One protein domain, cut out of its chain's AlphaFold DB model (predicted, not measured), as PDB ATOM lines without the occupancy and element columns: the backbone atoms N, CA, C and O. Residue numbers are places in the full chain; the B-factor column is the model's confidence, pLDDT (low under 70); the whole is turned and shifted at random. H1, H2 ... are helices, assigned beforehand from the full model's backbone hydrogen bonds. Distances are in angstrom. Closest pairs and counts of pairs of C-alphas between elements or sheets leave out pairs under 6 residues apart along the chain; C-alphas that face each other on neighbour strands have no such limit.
ATOM      1  N   LYS A 158     218.788 173.036  87.291       84.12
ATOM      2  CA  LYS A 158     218.199 172.667  88.588       84.12
ATOM      3  C   LYS A 158     216.774 173.201  88.740       84.12
ATOM      4  O   LYS A 158     215.878 172.444  89.095       84.12
ATOM      5  N   VAL A 159     216.536 174.472  88.411       87.94
ATOM      6  CA  VAL A 159     215.213 175.118  88.456       87.94
ATOM      7  C   VAL A 159     214.225 174.394  87.551       87.94
ATOM      8  O   VAL A 159     213.085 174.161  87.947       87.94
ATOM      9  N   LYS A 160     214.637 174.010  86.339       86.56
ATOM     10  CA  LYS A 160     213.778 173.262  85.414       86.56
ATOM     11  C   LYS A 160     213.402 171.892  85.980       86.56
ATOM     12  O   LYS A 160     212.220 171.565  86.022       86.56
ATOM     13  N   GLN A 161     214.387 171.135  86.466       86.25
ATOM     14  CA  GLN A 161     214.159 169.825  87.087       86.25
ATOM     15  C   GLN A 161     213.284 169.921  88.345       86.25
ATOM     16  O   GLN A 161     212.418 169.072  88.557       86.25
ATOM     17  N   ALA A 162     213.484 170.960  89.158       88.88
ATOM     18  CA  ALA A 162     212.691 171.214  90.349       88.88
ATOM     19  C   ALA A 162     211.232 171.531  89.999       88.88
ATOM     20  O   ALA A 162     210.333 170.907  90.556       88.88
ATOM     21  N   ASN A 163     210.995 172.427  89.031       90.19
ATOM     22  CA  ASN A 163     209.645 172.749  88.554       90.19
ATOM     23  C   ASN A 163     208.923 171.507  88.028       90.19
ATOM     24  O   ASN A 163     207.803 171.247  88.442       90.19
ATOM     25  N   ASP A 164     209.583 170.694  87.194       89.69
ATOM     26  CA  ASP A 164     208.976 169.473  86.655       89.69
ATOM     27  C   ASP A 164     208.481 168.529  87.769       89.69
ATOM     28  O   ASP A 164     207.397 167.953  87.681       89.69
ATOM     29  N   ARG A 165     209.281 168.363  88.830       89.25
ATOM     30  CA  ARG A 165     208.930 167.506  89.970       89.25
ATOM     31  C   ARG A 165     207.819 168.120  90.821       89.25
ATOM     32  O   ARG A 165     206.901 167.404  91.209       89.25
ATOM     33  N   ILE A 166     207.876 169.425  91.087       91.31
ATOM     34  CA  ILE A 166     206.835 170.149  91.832       91.31
ATOM     35  C   ILE A 166     205.492 170.069  91.090       91.31
ATOM     36  O   ILE A 166     204.484 169.700  91.692       91.31
ATOM     37  N   ASP A 167     205.484 170.322  89.779       91.88
ATOM     38  CA  ASP A 167     204.288 170.254  88.932       91.88
ATOM     39  C   ASP A 167     203.674 168.850  88.932       91.88
ATOM     40  O   ASP A 167     202.455 168.689  89.056       91.88
ATOM     41  N   PHE A 168     204.516 167.815  88.836       92.06
ATOM     42  CA  PHE A 168     204.070 166.428  88.925       92.06
ATOM     43  C   PHE A 168     203.370 166.134  90.261       92.06
ATOM     44  O   PHE A 168     202.284 165.549  90.273       92.06
ATOM     45  N   HIS A 169     203.937 166.572  91.386       92.44
ATOM     46  CA  HIS A 169     203.329 166.341  92.701       92.44
ATOM     47  C   HIS A 169     202.078 167.192  92.940       92.44
ATOM     48  O   HIS A 169     201.150 166.720  93.593       92.44
ATOM     49  N   PHE A 170     201.958 168.377  92.333       93.56
ATOM     50  CA  PHE A 170     200.679 169.098  92.309       93.56
ATOM     51  C   PHE A 170     199.591 168.331  91.549       93.56
ATOM     52  O   PHE A 170     198.448 168.283  92.009       93.56
ATOM     53  N   LEU A 171     199.921 167.701  90.415       92.00
ATOM     54  CA  LEU A 171     198.977 166.836  89.692       92.00
ATOM     55  C   LEU A 171     198.579 165.615  90.525       92.00
ATOM     56  O   LEU A 171     197.407 165.225  90.523       92.00
ATOM     57  N   ARG A 172     199.530 165.036  91.265       90.06
ATOM     58  CA  ARG A 172     199.264 163.941  92.204       90.06
ATOM     59  C   ARG A 172     198.278 164.379  93.286       90.06
ATOM     60  O   ARG A 172     197.201 163.805  93.369       90.06
ATOM     61  N   VAL A 173     198.552 165.476  93.992       91.94
ATOM     62  CA  VAL A 173     197.648 166.029  95.018       91.94
ATOM     63  C   VAL A 173     196.249 166.323  94.463       91.94
ATOM     64  O   VAL A 173     195.252 166.008  95.109       91.94
ATOM     65  N   GLN A 174     196.133 166.886  93.256       91.44
ATOM     66  CA  GLN A 174     194.823 167.101  92.624       91.44
ATOM     67  C   GLN A 174     194.069 165.788  92.391       91.44
ATOM     68  O   GLN A 174     192.859 165.726  92.604       91.44
ATOM     69  N   THR A 175     194.780 164.741  91.980       89.50
ATOM     70  CA  THR A 175     194.217 163.399  91.790       89.50
ATOM     71  C   THR A 175     193.774 162.798  93.125       89.50
ATOM     72  O   THR A 175     192.683 162.237  93.216       89.50
ATOM     73  N   ASP A 176     194.550 162.998  94.186       88.19
ATOM     74  CA  ASP A 176     194.224 162.528  95.533       88.19
ATOM     75  C   ASP A 176     192.974 163.227  96.091       88.19
ATOM     76  O   ASP A 176     192.099 162.578  96.667       88.19
ATOM     77  N   ILE A 177     192.817 164.533  95.839       89.62
ATOM     78  CA  ILE A 177     191.591 165.279  96.169       89.62
ATOM     79  C   ILE A 177     190.376 164.658  95.467       89.62
ATOM     80  O   ILE A 177     189.310 164.534  96.079       89.62
ATOM     81  N   TYR A 178     190.511 164.247  94.201       89.06
ATOM     82  CA  TYR A 178     189.422 163.568  93.493       89.06
ATOM     83  C   TYR A 178     189.071 162.230  94.118       89.06
ATOM     84  O   TYR A 178     187.888 161.929  94.259       89.06
ATOM     85  N   ARG A 179     190.064 161.469  94.569       86.19
ATOM     86  CA  ARG A 179     189.820 160.197  95.249       86.19
ATOM     87  C   ARG A 179     189.080 160.352  96.551       86.19
ATOM     88  O   ARG A 179     188.095 159.656  96.768       86.19
ATOM     89  N   ILE A 180     189.489 161.299  97.390       87.94
ATOM     90  CA  ILE A 180     188.756 161.576  98.629       87.94
ATOM     91  C   ILE A 180     187.305 161.937  98.305       87.94
ATOM     92  O   ILE A 180     186.388 161.437  98.951       87.94
ATOM     93  N   ARG A 181     187.064 162.741  97.261       88.94
ATOM     94  CA  ARG A 181     185.694 163.051  96.823       88.94
ATOM     95  C   ARG A 181     184.936 161.810  96.357       88.94
ATOM     96  O   ARG A 181     183.763 161.692  96.688       88.94
ATOM     97  N   GLN A 182     185.577 160.896  95.629       87.88
ATOM     98  CA  GLN A 182     184.968 159.632  95.202       87.88
ATOM     99  C   GLN A 182     184.596 158.756  96.405       87.88
ATOM    100  O   GLN A 182     183.490 158.223  96.437       87.88
ATOM    101  N   PHE A 183     185.461 158.676  97.418       85.88
ATOM    102  CA  PHE A 183     185.188 157.926  98.647       85.88
ATOM    103  C   PHE A 183     184.076 158.550  99.506       85.88
ATOM    104  O   PHE A 183     183.329 157.815 100.144       85.88
ATOM    105  N   VAL A 184     183.937 159.881  99.515       86.94
ATOM    106  CA  VAL A 184     182.931 160.590 100.334       86.94
ATOM    107  C   VAL A 184     181.570 160.708  99.636       86.94
ATOM    108  O   VAL A 184     180.535 160.594 100.287       86.94
ATOM    109  N   LEU A 185     181.546 160.978  98.327       88.19
ATOM    110  CA  LEU A 185     180.330 161.347  97.583       88.19
ATOM    111  C   LEU A 185     179.900 160.301  96.542       88.19
ATOM    112  O   LEU A 185     178.828 160.439  95.951       88.19
ATOM    113  N   GLY A 186     180.726 159.286  96.284       85.75
ATOM    114  CA  GLY A 186     180.579 158.385  95.142       85.75
ATOM    115  C   GLY A 186     181.156 158.969  93.846       85.75
ATOM    116  O   GLY A 186     181.371 160.178  93.711       85.75
ATOM    117  N   THR A 187     181.409 158.100  92.865       84.19
ATOM    118  CA  THR A 187     182.092 158.441  91.603       84.19
ATOM    119  C   THR A 187     181.347 159.498  90.788       84.19
ATOM    120  O   THR A 187     181.948 160.494  90.385       84.19
ATOM    121  N   ASP A 188     180.030 159.346  90.624       86.06
ATOM    122  CA  ASP A 188     179.209 160.237  89.796       86.06
ATOM    123  C   ASP A 188     179.159 161.676  90.325       86.06
ATOM    124  O   ASP A 188     179.259 162.640  89.561       86.06
ATOM    125  N   GLN A 189     179.002 161.847  91.640       86.44
ATOM    126  CA  GLN A 189     178.956 163.177  92.254       86.44
ATOM    127  C   GLN A 189     180.350 163.803  92.323       86.44
ATOM    128  O   GLN A 189     180.495 165.006  92.102       86.44
ATOM    129  N   ALA A 190     181.391 162.998  92.553       83.38
ATOM    130  CA  ALA A 190     182.771 163.467  92.524       83.38
ATOM    131  C   ALA A 190     183.190 163.955  91.127       83.38
ATOM    132  O   ALA A 190     183.826 165.007  91.017       83.38
ATOM    133  N   ALA A 191     182.782 163.252  90.064       80.94
ATOM    134  CA  ALA A 191     183.066 163.630  88.679       80.94
ATOM    135  C   ALA A 191     182.438 164.981  88.297       80.94
ATOM    136  O   ALA A 191     183.044 165.761  87.564       80.94
ATOM    137  N   ARG A 192     181.265 165.318  88.852       85.56
ATOM    138  CA  ARG A 192     180.625 166.636  88.652       85.56
ATOM    139  C   ARG A 192     181.417 167.794  89.255       85.56
ATOM    140  O   ARG A 192     181.274 168.926  88.806       85.56
ATOM    141  N   LEU A 193     182.244 167.520  90.261       83.88
ATOM    142  CA  LEU A 193     183.107 168.503  90.918       83.88
ATOM    143  C   LEU A 193     184.517 168.547  90.302       83.88
ATOM    144  O   LEU A 193     185.405 169.212  90.849       83.88
ATOM    145  N   ALA A 194     184.749 167.824  89.201       80.94
ATOM    146  CA  ALA A 194     186.035 167.784  88.526       80.94
ATOM    147  C   ALA A 194     186.281 169.018  87.660       80.94
ATOM    148  O   ALA A 194     185.549 169.304  86.719       80.94
ATOM    149  N   THR A 195     187.379 169.718  87.946       83.00
ATOM    150  CA  THR A 195     187.919 170.770  87.076       83.00
ATOM    151  C   THR A 195     188.683 170.189  85.882       83.00
ATOM    152  O   THR A 195     188.904 170.890  84.899       83.00
ATOM    153  N   SER A 196     189.069 168.905  85.944       86.12
ATOM    154  CA  SER A 196     189.760 168.176  84.873       86.12
ATOM    155  C   SER A 196     189.209 166.748  84.723       86.12
ATOM    156  O   SER A 196     189.470 165.905  85.587       86.12
ATOM    157  N   PRO A 197     188.502 166.434  83.618       85.06
ATOM    158  CA  PRO A 197     187.964 165.094  83.366       85.06
ATOM    159  C   PRO A 197     189.040 164.007  83.255       85.06
ATOM    160  O   PRO A 197     188.819 162.868  83.650       85.06
ATOM    161  N   THR A 198     190.227 164.343  82.741       85.81
ATOM    162  CA  THR A 198     191.319 163.371  82.573       85.81
ATOM    163  C   THR A 198     191.916 162.938  83.911       85.81
ATOM    164  O   THR A 198     192.192 161.758  84.085       85.81
ATOM    165  N   LEU A 199     192.082 163.860  84.865       85.19
ATOM    166  CA  LEU A 199     192.567 163.508  86.208       85.19
ATOM    167  C   LEU A 199     191.518 162.715  86.993       85.19
ATOM    168  O   LEU A 199     191.874 161.782  87.704       85.19
ATOM    169  N   ALA A 200     190.233 163.037  86.814       84.62
ATOM    170  CA  ALA A 200     189.142 162.262  87.401       84.62
ATOM    171  C   ALA A 200     189.125 160.813  86.879       84.62
ATOM    172  O   ALA A 200     189.017 159.882  87.673       84.62
ATOM    173  N   ALA A 201     189.330 160.613  85.573       83.44
ATOM    174  CA  ALA A 201     189.434 159.277  84.982       83.44
ATOM    175  C   ALA A 201     190.654 158.488  85.499       83.44
ATOM    176  O   ALA A 201     190.564 157.281  85.700       83.44
ATOM    177  N   ILE A 202     191.787 159.158  85.745       84.56
ATOM    178  CA  ILE A 202     192.976 158.533  86.353       84.56
ATOM    179  C   ILE A 202     192.705 158.150  87.819       84.56
ATOM    180  O   ILE A 202     193.092 157.068  88.259       84.56
ATOM    181  N   ALA A 203     192.006 159.006  88.569       82.50
ATOM    182  CA  ALA A 203     191.594 158.709  89.938       82.50
ATOM    183  C   ALA A 203     190.679 157.470  90.004       82.50
ATOM    184  O   ALA A 203     190.910 156.616  90.860       82.50
ATOM    185  N   GLU A 204     189.722 157.359  89.071       79.81
ATOM    186  CA  GLU A 204     188.739 156.266  88.951       79.81
ATOM    187  C   GLU A 204     189.336 154.944  88.433       79.81
ATOM    188  O   GLU A 204     189.004 153.873  88.930       79.81
ATOM    189  N   GLY A 205     190.232 155.000  87.442       64.38
ATOM    190  CA  GLY A 205     190.795 153.813  86.786       64.38
ATOM    191  C   GLY A 205     191.924 153.114  87.554       64.38
ATOM    192  O   GLY A 205     192.320 152.006  87.189       64.38
ATOM    193  N   GLY A 206     192.471 153.742  88.598       60.66
ATOM    194  CA  GLY A 206     193.558 153.186  89.400       60.66
ATOM    195  C   GLY A 206     193.046 152.363  90.580       60.66
ATOM    196  O   GLY A 206     192.842 152.913  91.654       60.66
ATOM    197  N   GLN A 207     192.918 151.043  90.414       58.34
ATOM    198  CA  GLN A 207     192.597 150.114  91.516       58.34
ATOM    199  C   GLN A 207     193.722 150.008  92.573       58.34
ATOM    200  O   GLN A 207     193.549 149.356  93.598       58.34
ATOM    201  N   SER A 208     194.887 150.622  92.328       64.06
ATOM    202  CA  SER A 208     195.994 150.728  93.281       64.06
ATOM    203  C   SER A 208     196.757 152.050  93.128       64.06
ATOM    204  O   SER A 208     196.773 152.673  92.055       64.06
ATOM    205  N   ALA A 209     197.431 152.474  94.203       63.69
ATOM    206  CA  ALA A 209     198.233 153.700  94.245       63.69
ATOM    207  C   ALA A 209     199.265 153.762  93.104       63.69
ATOM    208  O   ALA A 209     199.335 154.751  92.369       63.69
ATOM    209  N   ARG A 210     199.963 152.648  92.874       68.69
ATOM    210  CA  ARG A 210     201.007 152.497  91.857       68.69
ATOM    211  C   ARG A 210     200.506 152.636  90.416       68.69
ATOM    212  O   ARG A 210     201.124 153.340  89.621       68.69
ATOM    213  N   VAL A 211     199.368 152.023  90.071       71.88
ATOM    214  CA  VAL A 211     198.786 152.135  88.711       71.88
ATOM    215  C   VAL A 211     198.462 153.592  88.387       71.88
ATOM    216  O   VAL A 211     198.703 154.082  87.285       71.88
ATOM    217  N   THR A 212     197.968 154.310  89.386       75.94
ATOM    218  CA  THR A 212     197.671 155.741  89.285       75.94
ATOM    219  C   THR A 212     198.926 156.554  89.024       75.94
ATOM    220  O   THR A 212     198.929 157.424  88.158       75.94
ATOM    221  N   GLN A 213     199.999 156.267  89.759       76.94
ATOM    222  CA  GLN A 213     201.273 156.958  89.613       76.94
ATOM    223  C   GLN A 213     201.851 156.769  88.205       76.94
ATOM    224  O   GLN A 213     202.316 157.730  87.595       76.94
ATOM    225  N   GLU A 214     201.757 155.560  87.651       83.12
ATOM    226  CA  GLU A 214     202.203 155.266  86.287       83.12
ATOM    227  C   GLU A 214     201.371 156.012  85.228       83.12
ATOM    228  O   GLU A 214     201.919 156.609  84.291       83.12
ATOM    229  N   GLN A 215     200.047 156.057  85.406       85.62
ATOM    230  CA  GLN A 215     199.144 156.820  84.539       85.62
ATOM    231  C   GLN A 215     199.403 158.332  84.620       85.62
ATOM    232  O   GLN A 215     199.452 159.001  83.584       85.62
ATOM    233  N   LEU A 216     199.637 158.869  85.823       87.94
ATOM    234  CA  LEU A 216     199.994 160.274  86.035       87.94
ATOM    235  C   LEU A 216     201.339 160.620  85.397       87.94
ATOM    236  O   LEU A 216     201.445 161.645  84.726       87.94
ATOM    237  N   ASN A 217     202.349 159.759  85.537       87.44
ATOM    238  CA  ASN A 217     203.660 159.980  84.928       87.44
ATOM    239  C   ASN A 217     203.576 159.968  83.393       87.44
ATOM    240  O   ASN A 217     204.145 160.825  82.711       87.44
ATOM    241  N   THR A 218     202.792 159.039  82.842       88.69
ATOM    242  CA  THR A 218     202.516 158.978  81.401       88.69
ATOM    243  C   THR A 218     201.817 160.249  80.921       88.69
ATOM    244  O   THR A 218     202.203 160.828  79.902       88.69
ATOM    245  N   PHE A 219     200.801 160.711  81.653       88.38
ATOM    246  CA  PHE A 219     200.087 161.946  81.345       88.38
ATOM    247  C   PHE A 219     201.015 163.168  81.384       88.38
ATOM    248  O   PHE A 219     201.049 163.942  80.422       88.38
ATOM    249  N   PHE A 220     201.804 163.310  82.450       89.50
ATOM    250  CA  PHE A 220     202.752 164.406  82.632       89.50
ATOM    251  C   PHE A 220     203.795 164.446  81.509       89.50
ATOM    252  O   PHE A 220     203.968 165.474  80.852       89.50
ATOM    253  N   THR A 221     204.415 163.301  81.206       88.62
ATOM    254  CA  THR A 221     205.415 163.179  80.137       88.62
ATOM    255  C   THR A 221     204.833 163.570  78.781       88.62
ATOM    256  O   THR A 221     205.425 164.373  78.062       88.62
ATOM    257  N   ARG A 222     203.626 163.089  78.447       89.25
ATOM    258  CA  ARG A 222     202.939 163.472  77.202       89.25
ATOM    259  C   ARG A 222     202.691 164.977  77.120       89.25
ATOM    260  O   ARG A 222     202.900 165.567  76.063       89.25
ATOM    261  N   LYS A 223     202.253 165.607  78.214       86.94
ATOM    262  CA  LYS A 223     202.011 167.058  78.254       86.94
ATOM    263  C   LYS A 223     203.298 167.858  78.092       86.94
ATOM    264  O   LYS A 223     203.308 168.816  77.326       86.94
ATOM    265  N   LYS A 224     204.387 167.419  78.720       84.94
ATOM    266  CA  LYS A 224     205.708 168.026  78.555       84.94
ATOM    267  C   LYS A 224     206.221 167.921  77.115       84.94
ATOM    268  O   LYS A 224     206.729 168.903  76.581       84.94
ATOM    269  N   SER A 225     206.051 166.770  76.463       74.94
ATOM    270  CA  SER A 225     206.457 166.568  75.063       74.94
ATOM    271  C   SER A 225     205.603 167.360  74.064       74.94
ATOM    272  O   SER A 225     206.130 167.828  73.058       74.94
ATOM    273  N   SER A 341     187.248 155.265 104.353       82.69
ATOM    274  CA  SER A 341     187.942 156.237 105.198       82.69
ATOM    275  C   SER A 341     189.386 155.835 105.530       82.69
ATOM    276  O   SER A 341     190.286 156.675 105.472       82.69
ATOM    277  N   VAL A 342     189.636 154.553 105.827       82.19
ATOM    278  CA  VAL A 342     190.986 154.022 106.082       82.19
ATOM    279  C   VAL A 342     191.801 154.017 104.793       82.19
ATOM    280  O   VAL A 342     192.971 154.399 104.801       82.19
ATOM    281  N   GLU A 343     191.183 153.622 103.681       79.94
ATOM    282  CA  GLU A 343     191.836 153.600 102.372       79.94
ATOM    283  C   GLU A 343     192.226 155.010 101.907       79.94
ATOM    284  O   GLU A 343     193.385 155.242 101.553       79.94
ATOM    285  N   ALA A 344     191.306 155.976 102.011       82.50
ATOM    286  CA  ALA A 344     191.566 157.377 101.694       82.50
ATOM    287  C   ALA A 344     192.732 157.943 102.517       82.50
ATOM    288  O   ALA A 344     193.647 158.555 101.962       82.50
ATOM    289  N   ARG A 345     192.738 157.700 103.834       84.12
ATOM    290  CA  ARG A 345     193.807 158.163 104.726       84.12
ATOM    291  C   ARG A 345     195.158 157.552 104.353       84.12
ATOM    292  O   ARG A 345     196.110 158.294 104.118       84.12
ATOM    293  N   ASN A 346     195.253 156.228 104.258       81.81
ATOM    294  CA  ASN A 346     196.521 155.546 103.970       81.81
ATOM    295  C   ASN A 346     197.112 155.986 102.629       81.81
ATOM    296  O   ASN A 346     198.318 156.206 102.516       81.81
ATOM    297  N   PHE A 347     196.253 156.187 101.632       80.81
ATOM    298  CA  PHE A 347     196.670 156.681 100.333       80.81
ATOM    299  C   PHE A 347     197.261 158.100 100.411       80.81
ATOM    300  O   PHE A 347     198.339 158.343  99.866       80.81
ATOM    301  N   THR A 348     196.626 159.024 101.145       86.38
ATOM    302  CA  THR A 348     197.178 160.381 101.335       86.38
ATOM    303  C   THR A 348     198.501 160.390 102.102       86.38
ATOM    304  O   THR A 348     199.392 161.166 101.761       86.38
ATOM    305  N   LEU A 349     198.663 159.516 103.102       87.56
ATOM    306  CA  LEU A 349     199.903 159.395 103.876       87.56
ATOM    307  C   LEU A 349     201.059 158.870 103.016       87.56
ATOM    308  O   LEU A 349     202.156 159.426 103.056       87.56
ATOM    309  N   SER A 350     200.798 157.854 102.188       85.38
ATOM    310  CA  SER A 350     201.757 157.353 101.196       85.38
ATOM    311  C   SER A 350     202.131 158.447 100.190       85.38
ATOM    312  O   SER A 350     203.309 158.754 100.028       85.38
ATOM    313  N   SER A 351     201.136 159.115  99.599       87.31
ATOM    314  CA  SER A 351     201.356 160.200  98.634       87.31
ATOM    315  C   SER A 351     202.201 161.341  99.205       87.31
ATOM    316  O   SER A 351     203.126 161.843  98.555       87.31
ATOM    317  N   ARG A 352     201.948 161.713 100.463       90.50
ATOM    318  CA  ARG A 352     202.745 162.708 101.176       90.50
ATOM    319  C   ARG A 352     204.185 162.253 101.391       90.50
ATOM    320  O   ARG A 352     205.093 163.057 101.186       90.50
ATOM    321  N   ALA A 353     204.398 161.014 101.826       88.81
ATOM    322  CA  ALA A 353     205.742 160.494 102.053       88.81
ATOM    323  C   ALA A 353     206.573 160.527 100.765       88.81
ATOM    324  O   ALA A 353     207.681 161.059 100.776       88.81
ATOM    325  N   ASP A 354     205.997 160.091  99.644       88.19
ATOM    326  CA  ASP A 354     206.668 160.113  98.341       88.19
ATOM    327  C   ASP A 354     206.947 161.543  97.860       88.19
ATOM    328  O   ASP A 354     207.979 161.824  97.247       88.19
ATOM    329  N   THR A 355     206.030 162.477  98.139       91.06
ATOM    330  CA  THR A 355     206.231 163.897  97.830       91.06
ATOM    331  C   THR A 355     207.408 164.453  98.628       91.06
ATOM    332  O   THR A 355     208.289 165.095  98.061       91.06
ATOM    333  N   ILE A 356     207.467 164.179  99.934       90.75
ATOM    334  CA  ILE A 356     208.545 164.652 100.813       90.75
ATOM    335  C   ILE A 356     209.883 164.024 100.425       90.75
ATOM    336  O   ILE A 356     210.881 164.736 100.359       90.75
ATOM    337  N   GLU A 357     209.909 162.733 100.101       90.44
ATOM    338  CA  GLU A 357     211.102 162.053  99.595       90.44
ATOM    339  C   GLU A 357     211.584 162.669  98.274       90.44
ATOM    340  O   GLU A 357     212.765 162.978  98.105       90.44
ATOM    341  N   SER A 358     210.667 162.910  97.337       89.81
ATOM    342  CA  SER A 358     211.002 163.528  96.056       89.81
ATOM    343  C   SER A 358     211.488 164.974  96.199       89.81
ATOM    344  O   SER A 358     212.300 165.412  95.379       89.81
ATOM    345  N   LEU A 359     210.986 165.718  97.190       89.38
ATOM    346  CA  LEU A 359     211.429 167.079  97.506       89.38
ATOM    347  C   LEU A 359     212.773 167.082  98.247       89.38
ATOM    348  O   LEU A 359     213.627 167.908  97.943       89.38
ATOM    349  N   ALA A 360     213.022 166.137  99.153       87.94
ATOM    350  CA  ALA A 360     214.334 165.982  99.785       87.94
ATOM    351  C   ALA A 360     215.425 165.669  98.741       87.94
ATOM    352  O   ALA A 360     216.546 166.163  98.827       87.94
ATOM    353  N   ASN A 361     215.064 164.923  97.694       85.62
ATOM    354  CA  ASN A 361     215.950 164.567  96.587       85.62
ATOM    355  C   ASN A 361     215.910 165.555  95.401       85.62
ATOM    356  O   ASN A 361     216.382 165.217  94.312       85.62
ATOM    357  N   LEU A 362     215.354 166.767  95.563       78.94
ATOM    358  CA  LEU A 362     215.108 167.740  94.480       78.94
ATOM    359  C   LEU A 362     216.387 168.250  93.781       78.94
ATOM    360  O   LEU A 362     216.299 168.824  92.699       78.94
ATOM    361  N   GLY A 363     217.572 168.027  94.364       70.44
ATOM    362  CA  GLY A 363     218.854 168.555  93.866       70.44
ATOM    363  C   GLY A 363     219.053 170.056  94.141       70.44
ATOM    364  O   GLY A 363     220.055 170.648  93.726       70.44
ATOM    365  N   VAL A 364     218.093 170.648  94.850       72.31
ATOM    366  CA  VAL A 364     218.058 172.013  95.375       72.31
ATOM    367  C   VAL A 364     218.198 171.912  96.892       72.31
ATOM    368  O   VAL A 364     217.544 171.066  97.501       72.31
ATOM    369  N   ASP A 365     219.055 172.734  97.496       72.44
ATOM    370  CA  ASP A 365     219.252 172.729  98.948       72.44
ATOM    371  C   ASP A 365     218.014 173.289  99.665       72.44
ATOM    372  O   ASP A 365     217.854 174.495  99.795       72.44
ATOM    373  N   LEU A 366     217.112 172.407 100.104       72.81
ATOM    374  CA  LEU A 366     215.967 172.749 100.956       72.81
ATOM    375  C   LEU A 366     216.288 172.559 102.448       72.81
ATOM    376  O   LEU A 366     215.378 172.575 103.274       72.81
ATOM    377  N   GLY A 367     217.552 172.337 102.823       69.00
ATOM    378  CA  GLY A 367     217.919 171.697 104.086       69.00
ATOM    379  C   GLY A 367     217.362 172.356 105.350       69.00
ATOM    380  O   GLY A 367     216.969 171.659 106.286       69.00
ATOM    381  N   GLU A 368     217.272 173.686 105.381       76.19
ATOM    382  CA  GLU A 368     216.786 174.438 106.546       76.19
ATOM    383  C   GLU A 368     215.267 174.657 106.579       76.19
ATOM    384  O   GLU A 368     214.737 175.167 107.570       76.19
ATOM    385  N   VAL A 369     214.555 174.252 105.527       81.12
ATOM    386  CA  VAL A 369     213.101 174.394 105.419       81.12
ATOM    387  C   VAL A 369     212.411 173.356 106.291       81.12
ATOM    388  O   VAL A 369     212.746 172.171 106.262       81.12
ATOM    389  N   SER A 370     211.416 173.795 107.058       84.25
ATOM    390  CA  SER A 370     210.584 172.897 107.857       84.25
ATOM    391  C   SER A 370     209.624 172.108 106.970       84.25
ATOM    392  O   SER A 370     208.939 172.673 106.115       84.25
ATOM    393  N   VAL A 371     209.517 170.807 107.223       85.75
ATOM    394  CA  VAL A 371     208.520 169.946 106.587       85.75
ATOM    395  C   VAL A 371     207.171 170.215 107.255       85.75
ATOM    396  O   VAL A 371     206.969 169.877 108.425       85.75
ATOM    397  N   SER A 372     206.245 170.841 106.523       86.50
ATOM    398  CA  SER A 372     204.912 171.208 107.021       86.50
ATOM    399  C   SER A 372     204.218 170.024 107.686       86.50
ATOM    400  O   SER A 372     204.255 168.914 107.163       86.50
ATOM    401  N   GLY A 373     203.597 170.254 108.844       81.12
ATOM    402  CA  GLY A 373     202.933 169.214 109.633       81.12
ATOM    403  C   GLY A 373     203.876 168.273 110.392       81.12
ATOM    404  O   GLY A 373     203.408 167.267 110.903       81.12
ATOM    405  N   THR A 374     205.175 168.573 110.461       83.50
ATOM    406  CA  THR A 374     206.144 167.894 111.336       83.50
ATOM    407  C   THR A 374     207.056 168.933 112.001       83.50
ATOM    408  O   THR A 374     207.050 170.105 111.625       83.50
ATOM    409  N   THR A 375     207.858 168.518 112.979       83.25
ATOM    410  CA  THR A 375     208.928 169.354 113.556       83.25
ATOM    411  C   THR A 375     210.267 169.206 112.826       83.25
ATOM    412  O   THR A 375     211.221 169.908 113.161       83.25
ATOM    413  N   ALA A 376     210.351 168.305 111.844       86.19
ATOM    414  CA  ALA A 376     211.573 168.003 111.113       86.19
ATOM    415  C   ALA A 376     211.857 169.034 110.011       86.19
ATOM    416  O   ALA A 376     210.949 169.671 109.465       86.19
ATOM    417  N   LYS A 377     213.136 169.166 109.655       88.31
ATOM    418  CA  LYS A 377     213.582 169.918 108.479       88.31
ATOM    419  C   LYS A 377     213.866 168.972 107.316       88.31
ATOM    420  O   LYS A 377     214.097 167.783 107.527       88.31
ATOM    421  N   PHE A 378     213.899 169.491 106.089       86.69
ATOM    422  CA  PHE A 378     214.171 168.666 104.906       86.69
ATOM    423  C   PHE A 378     215.556 167.999 104.935       86.69
ATOM    424  O   PHE A 378     215.693 166.891 104.425       86.69
ATOM    425  N   LYS A 379     216.560 168.601 105.591       84.88
ATOM    426  CA  LYS A 379     217.872 167.956 105.797       84.88
ATOM    427  C   LYS A 379     217.824 166.713 106.690       84.88
ATOM    428  O   LYS A 379     218.716 165.877 106.614       84.88
ATOM    429  N   ASP A 380     216.804 166.611 107.540       86.62
ATOM    430  CA  ASP A 380     216.641 165.520 108.503       86.62
ATOM    431  C   ASP A 380     215.748 164.398 107.939       86.62
ATOM    432  O   ASP A 380     215.433 163.433 108.642       86.62
ATOM    433  N   VAL A 381     215.322 164.505 106.672       87.12
ATOM    434  CA  VAL A 381     214.497 163.490 106.012       87.12
ATOM    435  C   VAL A 381     215.315 162.218 105.828       87.12
ATOM    436  O   VAL A 381     216.296 162.169 105.092       87.12
ATOM    437  N   ASN A 382     214.881 161.165 106.510       88.81
ATOM    438  CA  ASN A 382     215.454 159.831 106.434       88.81
ATOM    439  C   ASN A 382     214.334 158.783 106.367       88.81
ATOM    440  O   ASN A 382     213.155 159.091 106.558       88.81
ATOM    441  N   SER A 383     214.700 157.521 106.145       86.94
ATOM    442  CA  SER A 383     213.732 156.422 106.053       86.94
ATOM    443  C   SER A 383     212.877 156.262 107.317       86.94
ATOM    444  O   SER A 383     211.735 155.825 107.226       86.94
ATOM    445  N   ALA A 384     213.384 156.635 108.499       87.44
ATOM    446  CA  ALA A 384     212.615 156.564 109.741       87.44
ATOM    447  C   ALA A 384     211.496 157.617 109.780       87.44
ATOM    448  O   ALA A 384     210.358 157.276 110.096       87.44
ATOM    449  N   LEU A 385     211.793 158.864 109.401       86.38
ATOM    450  CA  LEU A 385     210.796 159.928 109.283       86.38
ATOM    451  C   LEU A 385     209.773 159.605 108.188       86.38
ATOM    452  O   LEU A 385     208.576 159.763 108.408       86.38
ATOM    453  N   LEU A 386     210.220 159.108 107.031       86.25
ATOM    454  CA  LEU A 386     209.318 158.699 105.948       86.25
ATOM    455  C   LEU A 386     208.371 157.581 106.400       86.25
ATOM    456  O   LEU A 386     207.171 157.657 106.148       86.25
ATOM    457  N   ASN A 387     208.869 156.596 107.150       86.12
ATOM    458  CA  ASN A 387     208.027 155.545 107.722       86.12
ATOM    459  C   ASN A 387     207.037 156.092 108.759       86.12
ATOM    460  O   ASN A 387     205.883 155.671 108.767       86.12
ATOM    461  N   GLN A 388     207.442 157.053 109.596       85.00
ATOM    462  CA  GLN A 388     206.521 157.730 110.518       85.00
ATOM    463  C   GLN A 388     205.411 158.470 109.763       85.00
ATOM    464  O   GLN A 388     204.242 158.338 110.115       85.00
ATOM    465  N   ILE A 389     205.751 159.178 108.684       85.19
ATOM    466  CA  ILE A 389     204.775 159.881 107.840       85.19
ATOM    467  C   ILE A 389     203.814 158.889 107.174       85.19
ATOM    468  O   ILE A 389     202.616 159.147 107.149       85.19
ATOM    469  N   ARG A 390     204.305 157.746 106.676       84.81
ATOM    470  CA  ARG A 390     203.467 156.698 106.062       84.81
ATOM    471  C   ARG A 390     202.509 156.048 107.063       84.81
ATOM    472  O   ARG A 390     201.382 155.726 106.700       84.81
ATOM    473  N   LEU A 391     202.942 155.863 108.310       81.12
ATOM    474  CA  LEU A 391     202.106 155.314 109.385       81.12
ATOM    475  C   LEU A 391     201.072 156.340 109.890       81.12
ATOM    476  O   LEU A 391     199.945 155.971 110.244       81.12
ATOM    477  N   GLY A 392     201.436 157.624 109.863       77.25
ATOM    478  CA  GLY A 392     200.631 158.733 110.362       77.25
ATOM    479  C   GLY A 392     200.480 158.724 111.886       77.25
ATOM    480  O   GLY A 392     200.789 157.744 112.566       77.25
ATOM    481  N   ASP A 393     199.967 159.824 112.433       72.56
ATOM    482  CA  ASP A 393     199.766 159.950 113.878       72.56
ATOM    483  C   ASP A 393     198.591 159.096 114.369       72.56
ATOM    484  O   ASP A 393     197.612 158.853 113.652       72.56
ATOM    485  N   THR A 394     198.658 158.663 115.630       70.88
ATOM    486  CA  THR A 394     197.520 158.025 116.300       70.88
ATOM    487  C   THR A 394     196.385 159.033 116.451       70.88
ATOM    488  O   THR A 394     196.532 160.041 117.146       70.88
ATOM    489  N   LEU A 395     195.248 158.762 115.814       73.19
ATOM    490  CA  LEU A 395     194.088 159.646 115.846       73.19
ATOM    491  C   LEU A 395     193.401 159.605 117.217       73.19
ATOM    492  O   LEU A 395     193.235 158.541 117.809       73.19
ATOM    493  N   ALA A 396     192.948 160.766 117.696       59.75
ATOM    494  CA  ALA A 396     192.188 160.883 118.946       59.75
ATOM    495  C   ALA A 396     190.782 160.241 118.868       59.75
ATOM    496  O   ALA A 396     190.168 159.988 119.902       59.75
ATOM    497  N   GLY A 397     190.289 159.970 117.654       61.97
ATOM    498  CA  GLY A 397     189.055 159.242 117.366       61.97
ATOM    499  C   GLY A 397     189.298 158.209 116.265       61.97
ATOM    500  O   GLY A 397     190.013 158.477 115.300       61.97
ATOM    501  N   THR A 398     188.746 157.007 116.429       68.12
ATOM    502  CA  THR A 398     188.821 155.914 115.442       68.12
ATOM    503  C   THR A 398     187.651 155.928 114.458       68.12
ATOM    504  O   THR A 398     187.453 154.963 113.721       68.12
ATOM    505  N   ASP A 399     186.856 156.995 114.460       81.62
ATOM    506  CA  ASP A 399     185.702 157.166 113.593       81.62
ATOM    507  C   ASP A 399     186.106 157.548 112.162       81.62
ATOM    508  O   ASP A 399     187.170 158.114 111.895       81.62
ATOM    509  N   GLU A 400     185.221 157.241 111.217       82.69
ATOM    510  CA  GLU A 400     185.444 157.466 109.785       82.69
ATOM    511  C   GLU A 400     185.659 158.956 109.471       82.69
ATOM    512  O   GLU A 400     186.486 159.310 108.629       82.69
ATOM    513  N   SER A 401     184.972 159.840 110.204       84.62
ATOM    514  CA  SER A 401     185.095 161.293 110.043       84.62
ATOM    515  C   SER A 401     186.489 161.792 110.423       84.62
ATOM    516  O   SER A 401     187.054 162.620 109.704       84.62
ATOM    517  N   ALA A 402     187.075 161.280 111.511       85.00
ATOM    518  CA  ALA A 402     188.439 161.626 111.903       85.00
ATOM    519  C   ALA A 402     189.467 161.175 110.858       85.00
ATOM    520  O   ALA A 402     190.390 161.927 110.554       85.00
ATOM    521  N   GLN A 403     189.282 159.997 110.255       84.75
ATOM    522  CA  GLN A 403     190.178 159.477 109.218       84.75
ATOM    523  C   GLN A 403     190.119 160.299 107.925       84.75
ATOM    524  O   GLN A 403     191.163 160.639 107.369       84.75
ATOM    525  N   PHE A 404     188.920 160.681 107.472       87.38
ATOM    526  CA  PHE A 404     188.781 161.577 106.320       87.38
ATOM    527  C   PHE A 404     189.340 162.974 106.610       87.38
ATOM    528  O   PHE A 404     190.039 163.542 105.772       87.38
ATOM    529  N   SER A 405     189.068 163.523 107.799       89.44
ATOM    530  CA  SER A 405     189.603 164.822 108.219       89.44
ATOM    531  C   SER A 405     191.133 164.821 108.256       89.44
ATOM    532  O   SER A 405     191.758 165.776 107.796       89.44
ATOM    533  N   ASP A 406     191.739 163.744 108.758       87.38
ATOM    534  CA  ASP A 406     193.190 163.565 108.765       87.38
ATOM    535  C   ASP A 406     193.760 163.496 107.344       87.38
ATOM    536  O   ASP A 406     194.683 164.240 107.025       87.38
ATOM    537  N   GLY A 407     193.145 162.714 106.448       87.81
ATOM    538  CA  GLY A 407     193.560 162.660 105.043       87.81
ATOM    539  C   GLY A 407     193.540 164.031 104.352       87.81
ATOM    540  O   GLY A 407     194.474 164.384 103.631       87.81
ATOM    541  N   VAL A 408     192.531 164.863 104.634       91.44
ATOM    542  CA  VAL A 408     192.474 166.248 104.126       91.44
ATOM    543  C   VAL A 408     193.594 167.114 104.718       91.44
ATOM    544  O   VAL A 408     194.294 167.792 103.970       91.44
ATOM    545  N   LYS A 409     193.845 167.047 106.033       91.56
ATOM    546  CA  LYS A 409     194.964 167.775 106.669       91.56
ATOM    547  C   LYS A 409     196.322 167.349 106.110       91.56
ATOM    548  O   LYS A 409     197.239 168.164 105.994       91.56
ATOM    549  N   VAL A 410     196.484 166.068 105.794       90.75
ATOM    550  CA  VAL A 410     197.696 165.520 105.181       90.75
ATOM    551  C   VAL A 410     197.903 166.114 103.789       90.75
ATOM    552  O   VAL A 410     199.023 166.533 103.484       90.75
ATOM    553  N   LEU A 411     196.844 166.234 102.983       92.06
ATOM    554  CA  LEU A 411     196.907 166.907 101.683       92.06
ATOM    555  C   LEU A 411     197.244 168.394 101.811       92.06
ATOM    556  O   LEU A 411     198.134 168.861 101.104       92.06
ATOM    557  N   ASP A 412     196.623 169.120 102.740       93.81
ATOM    558  CA  ASP A 412     196.904 170.547 102.949       93.81
ATOM    559  C   ASP A 412     198.369 170.791 103.338       93.81
ATOM    560  O   ASP A 412     199.037 171.673 102.794       93.81
ATOM    561  N   ASN A 413     198.911 169.957 104.228       92.44
ATOM    562  CA  ASN A 413     200.329 169.993 104.580       92.44
ATOM    563  C   ASN A 413     201.237 169.647 103.388       92.44
ATOM    564  O   ASN A 413     202.313 170.227 103.250       92.44
ATOM    565  N   THR A 414     200.809 168.732 102.515       93.00
ATOM    566  CA  THR A 414     201.547 168.382 101.289       93.00
ATOM    567  C   THR A 414     201.570 169.562 100.315       93.00
ATOM    568  O   THR A 414     202.625 169.906  99.785       93.00
ATOM    569  N   VAL A 415     200.440 170.258 100.144       94.50
ATOM    570  CA  VAL A 415     200.365 171.503  99.363       94.50
ATOM    571  C   VAL A 415     201.269 172.573  99.962       94.50
ATOM    572  O   VAL A 415     202.008 173.216  99.223       94.50
ATOM    573  N   ALA A 416     201.251 172.759 101.283       92.62
ATOM    574  CA  ALA A 416     202.116 173.729 101.950       92.62
ATOM    575  C   ALA A 416     203.606 173.440 101.694       92.62
ATOM    576  O   ALA A 416     204.351 174.357 101.350       92.62
ATOM    577  N   ALA A 417     204.022 172.171 101.757       90.56
ATOM    578  CA  ALA A 417     205.387 171.762 101.427       90.56
ATOM    579  C   ALA A 417     205.751 172.062  99.960       90.56
ATOM    580  O   ALA A 417     206.823 172.607  99.691       90.56
ATOM    581  N   LEU A 418     204.850 171.783  99.012       92.25
ATOM    582  CA  LEU A 418     205.056 172.107  97.594       92.25
ATOM    583  C   LEU A 418     205.147 173.621  97.349       92.25
ATOM    584  O   LEU A 418     206.004 174.069  96.592       92.25
ATOM    585  N   ARG A 419     204.322 174.429  98.025       92.06
ATOM    586  CA  ARG A 419     204.378 175.901  97.948       92.06
ATOM    587  C   ARG A 419     205.675 176.469  98.519       92.06
ATOM    588  O   ARG A 419     206.213 177.428  97.970       92.06
ATOM    589  N   LEU A 420     206.199 175.880  99.593       88.94
ATOM    590  CA  LEU A 420     207.521 176.240 100.106       88.94
ATOM    591  C   LEU A 420     208.607 175.924  99.072       88.94
ATOM    592  O   LEU A 420     209.460 176.773  98.818       88.94
ATOM    593  N   ALA A 421     208.538 174.759  98.423       87.56
ATOM    594  CA  ALA A 421     209.469 174.401  97.356       87.56
ATOM    595  C   ALA A 421     209.397 175.372  96.158       87.56
ATOM    596  O   ALA A 421     210.436 175.768  95.636       87.56
ATOM    597  N   GLU A 422     208.203 175.834  95.759       89.56
ATOM    598  CA  GLU A 422     208.053 176.890  94.739       89.56
ATOM    599  C   GLU A 422     208.741 178.202  95.149       89.56
ATOM    600  O   GLU A 422     209.410 178.831  94.327       89.56
ATOM    601  N   GLY A 423     208.591 178.615  96.414       87.38
ATOM    602  CA  GLY A 423     209.260 179.800  96.959       87.38
ATOM    603  C   GLY A 423     210.781 179.704  96.838       87.38
ATOM    604  O   GLY A 423     211.428 180.632  96.362       87.38
ATOM    605  N   TRP A 424     211.338 178.535  97.141       82.12
ATOM    606  CA  TRP A 424     212.767 178.274  96.968       82.12
ATOM    607  C   TRP A 424     213.212 178.309  95.510       82.12
ATOM    608  O   TRP A 424     214.239 178.900  95.184       82.12
ATOM    609  N   VAL A 425     212.426 177.743  94.593       86.38
ATOM    610  CA  VAL A 425     212.719 177.854  93.158       86.38
ATOM    611  C   VAL A 425     212.735 179.320  92.698       86.38
ATOM    612  O   VAL A 425     213.522 179.681  91.819       86.38
ATOM    613  N   GLN A 426     211.920 180.192  93.300       85.38
ATOM    614  CA  GLN A 426     211.980 181.631  93.027       85.38
ATOM    615  C   GLN A 426     213.269 182.280  93.533       85.38
ATOM    616  O   GLN A 426     213.825 183.116  92.819       85.38
ATOM    617  N   ASP A 427     213.806 181.865  94.680       82.25
ATOM    618  CA  ASP A 427     215.104 182.361  95.158       82.25
ATOM    619  C   ASP A 427     216.235 182.028  94.174       82.25
ATOM    620  O   ASP A 427     217.066 182.887  93.862       82.25
ATOM    621  N   TYR A 428     216.206 180.833  93.571       83.12
ATOM    622  CA  TYR A 428     217.129 180.468  92.490       83.12
ATOM    623  C   TYR A 428     216.946 181.341  91.243       83.12
ATOM    624  O   TYR A 428     217.930 181.777  90.646       83.12
ATOM    625  N   ARG A 429     215.704 181.654  90.849       84.62
ATOM    626  CA  ARG A 429     215.438 182.569  89.721       84.62
ATOM    627  C   ARG A 429     215.968 183.976  89.990       84.62
ATOM    628  O   ARG A 429     216.538 184.599  89.094       84.62
ATOM    629  N   VAL A 430     215.825 184.466  91.220       83.56
ATOM    630  CA  VAL A 430     216.390 185.753  91.646       83.56
ATOM    631  C   VAL A 430     217.919 185.720  91.590       83.56
ATOM    632  O   VAL A 430     218.528 186.685  91.126       83.56
ATOM    633  N   ALA A 431     218.546 184.621  92.015       78.44
ATOM    634  CA  ALA A 431     219.993 184.444  91.926       78.44
ATOM    635  C   ALA A 431     220.491 184.448  90.469       78.44
ATOM    636  O   ALA A 431     221.429 185.181  90.155       78.44
ATOM    637  N   ILE A 432     219.821 183.721  89.568       79.81
ATOM    638  CA  ILE A 432     220.127 183.714  88.125       79.81
ATOM    639  C   ILE A 432     220.057 185.135  87.551       79.81
ATOM    640  O   ILE A 432     220.996 185.584  86.894       79.81
ATOM    641  N   ALA A 433     218.988 185.878  87.858       78.75
ATOM    642  CA  ALA A 433     218.817 187.250  87.380       78.75
ATOM    643  C   ALA A 433     219.940 188.191  87.858       78.75
ATOM    644  O   ALA A 433     220.386 189.069  87.115       78.75
ATOM    645  N   LYS A 434     220.437 188.008  89.089       75.00
ATOM    646  CA  LYS A 434     221.582 188.773  89.610       75.00
ATOM    647  C   LYS A 434     222.875 188.426  88.875       75.00
ATOM    648  O   LYS A 434     223.607 189.339  88.488       75.00
ATOM    649  N   SER A 435     223.127 187.142  88.623       70.38
ATOM    650  CA  SER A 435     224.300 186.681  87.871       70.38
ATOM    651  C   SER A 435     224.305 187.209  86.431       70.38
ATOM    652  O   SER A 435     225.328 187.713  85.968       70.38
ATOM    653  N   SER A 436     223.153 187.223  85.748       70.00
ATOM    654  CA  SER A 436     223.045 187.764  84.385       70.00
ATOM    655  C   SER A 436     223.263 189.283  84.311       70.00
ATOM    656  O   SER A 436     223.841 189.790  83.349       70.00
ATOM    657  N   ILE A 437     222.832 190.038  85.331       64.56
ATOM    658  CA  ILE A 437     223.095 191.487  85.417       64.56
ATOM    659  C   ILE A 437     224.591 191.756  85.645       64.56
ATOM    660  O   ILE A 437     225.133 192.705  85.074       64.56
ATOM    661  N   GLY A 438     225.255 190.911  86.442       60.62
ATOM    662  CA  GLY A 438     226.701 190.958  86.666       60.62
ATOM    663  C   GLY A 438     227.501 190.815  85.369       60.62
ATOM    664  O   GLY A 438     228.365 191.651  85.108       60.62
ATOM    665  N   SER A 439     227.140 189.832  84.535       58.19
ATOM    666  CA  SER A 439     227.730 189.602  83.203       58.19
ATOM    667  C   SER A 439     227.546 190.798  82.257       58.19
ATOM    668  O   SER A 439     228.504 191.339  81.712       58.19
ATOM    669  N   ASN A 440     226.323 191.318  82.116       54.53
ATOM    670  CA  ASN A 440     226.078 192.447  81.209       54.53
ATOM    671  C   ASN A 440     226.818 193.731  81.636       54.53
ATOM    672  O   ASN A 440     227.205 194.547  80.795       54.53
ATOM    673  N   CYS A 441     227.033 193.923  82.942       47.66
ATOM    674  CA  CYS A 441     227.798 195.051  83.471       47.66
ATOM    675  C   CYS A 441     229.317 194.933  83.250       47.66
ATOM    676  O   CYS A 441     229.986 195.972  83.262       47.66
ATOM    677  N   SER A 442     229.870 193.725  83.076       47.25
ATOM    678  CA  SER A 442     231.278 193.542  82.692       47.25
ATOM    679  C   SER A 442     231.473 193.773  81.194       47.25
ATOM    680  O   SER A 442     232.273 194.634  80.841       47.25
ATOM    681  N   CYS A 443     230.643 193.174  80.329       37.84
ATOM    682  CA  CYS A 443     230.750 193.325  78.867       37.84
ATOM    683  C   CYS A 443     230.631 194.785  78.377       37.84
ATOM    684  O   CYS A 443     231.193 195.171  77.350       37.84
ATOM    685  N   LEU A 444     229.880 195.629  79.092       36.97
ATOM    686  CA  LEU A 444     229.762 197.058  78.774       36.97
ATOM    687  C   LEU A 444     230.994 197.871  79.194       36.97
ATOM    688  O   LEU A 444     231.212 198.954  78.655       36.97
ATOM    689  N   ARG A 445     231.790 197.384  80.151       40.12
ATOM    690  CA  ARG A 445     232.956 198.106  80.670       40.12
ATOM    691  C   ARG A 445     234.139 198.011  79.705       40.12
ATOM    692  O   ARG A 445     234.779 199.035  79.466       40.12
ATOM    693  N   ASP A 446     234.336 196.859  79.066       41.28
ATOM    694  CA  ASP A 446     235.387 196.659  78.056       41.28
ATOM    695  C   ASP A 446     235.127 197.451  76.769       41.28
ATOM    696  O   ASP A 446     236.045 198.047  76.203       41.28
ATOM    697  N   LYS A 447     233.857 197.632  76.376       37.53
ATOM    698  CA  LYS A 447     233.497 198.544  75.272       37.53
ATOM    699  C   LYS A 447     233.749 200.026  75.574       37.53
ATOM    700  O   LYS A 447     233.840 200.818  74.642       37.53
ATOM    701  N   CYS A 448     233.886 200.412  76.843       35.12
ATOM    702  CA  CYS A 448     234.149 201.798  77.244       35.12
ATOM    703  C   CYS A 448     235.636 202.099  77.487       35.12
ATOM    704  O   CYS A 448     235.991 203.269  77.638       35.12
ATOM    705  N   ALA A 449     236.511 201.085  77.491       41.09
ATOM    706  CA  ALA A 449     237.962 201.283  77.555       41.09
ATOM    707  C   ALA A 449     238.529 201.889  76.253       41.09
ATOM    708  O   ALA A 449     239.577 202.536  76.272       41.09
TER     709      ALA A 449
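What this domain is: This is residues 158 to 225 and 341 to 449 of the 480 residues of an uncharacterized protein of Phormidesmis priestleyi ULC007 (UniProt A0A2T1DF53). Three long helices, H1, H5 and H7, run side by side as a bundle, and H7 runs far beyond it, its residues 433 to 446 sticking out with the last printed residues as a free arm. H2, H3 and H4 pack on H1 on one side of the bundle, while the short helix H6 packs on H5 on the other side. The printed part has 177 residues with seven named helices, H1 to H7 in order along the chain, and no named strand; the class is all helix. The whole is loose, with a radius of gyration of the C-alphas of 19.9 A, and is a rod spanning 76 by 36 by 22 A, the free arm adding to its length.

How they stand to each other: H1, residues 158 to 185, is the hub, touching five other helices. With its residues 178 to 182 alone it touches H2, residues 187 to 192, at a steep tilt of 63 degrees; the closest C-alphas, of Gln 182 and Ala 190, are 5.2 A apart. H1 also touches H3, residues 197 to 205, at 67 degrees, a steep tilt only just short of about perpendicular; the closest C-alphas, of Thr 175 and Ala 203, are 5.7 A apart. H2 and H3 form a hairpin and only just touch, with 3 pairs of C-alphas within 8 A. H4, residues 209 to 225, touches H1 at a steep tilt of 47 degrees, the closest C-alphas, of Phe 168 and Phe 220, being 6.7 A apart. H5, residues 341 to 360, touches H1 at a shallow tilt of 4 degrees, opposite ways, with the C-alphas of Ile 180 and Ala 344 closest at 5.9 A. H6, residues 383 to 391, forms a hairpin with H5; the closest C-alphas, of Leu 349 and Arg 390, are 5.0 A apart. H7, residues 400 to 446, touches H5 with residues 400 to 421 alone, the same way at a shallow tilt of 19 degrees; the C-alphas of Arg 345 and Gly 407 are closest at 4.5 A. H7 also touches H1, opposite ways, with Val 159 and Val 425 closest at 6.0 A between C-alphas. H6 and H7 are apart. In H1 to H6 every O i to N i+4 pair is within hydrogen-bond range; in H7, 41 of 43 are.

Where its parts are: H1 begins at C-alpha 158, (218.199, 172.667, 88.588), and is 40.5 A long from first to last C-alpha. H4 is 24.5 A long and H5 28.6 A. H7 is 71.0 A long, from C-alpha 400 at (185.444, 157.466, 109.785) to C-alpha 446 at (235.387, 196.659, 78.056).

The domain as a whole: The C-alphas farthest apart, of Asp 399 and Ala 449, are 77.3 A apart. Residues 226 to 340 are not printed, and C-alphas 225 and 341 are 36.8 A apart across that cut. The link from H5 to H6, residues 361 to 382, is long. The mean pLDDT of the printed part is 81.3; residues 205 to 210, 367, 396 to 398 and 437 to 449 are under 70.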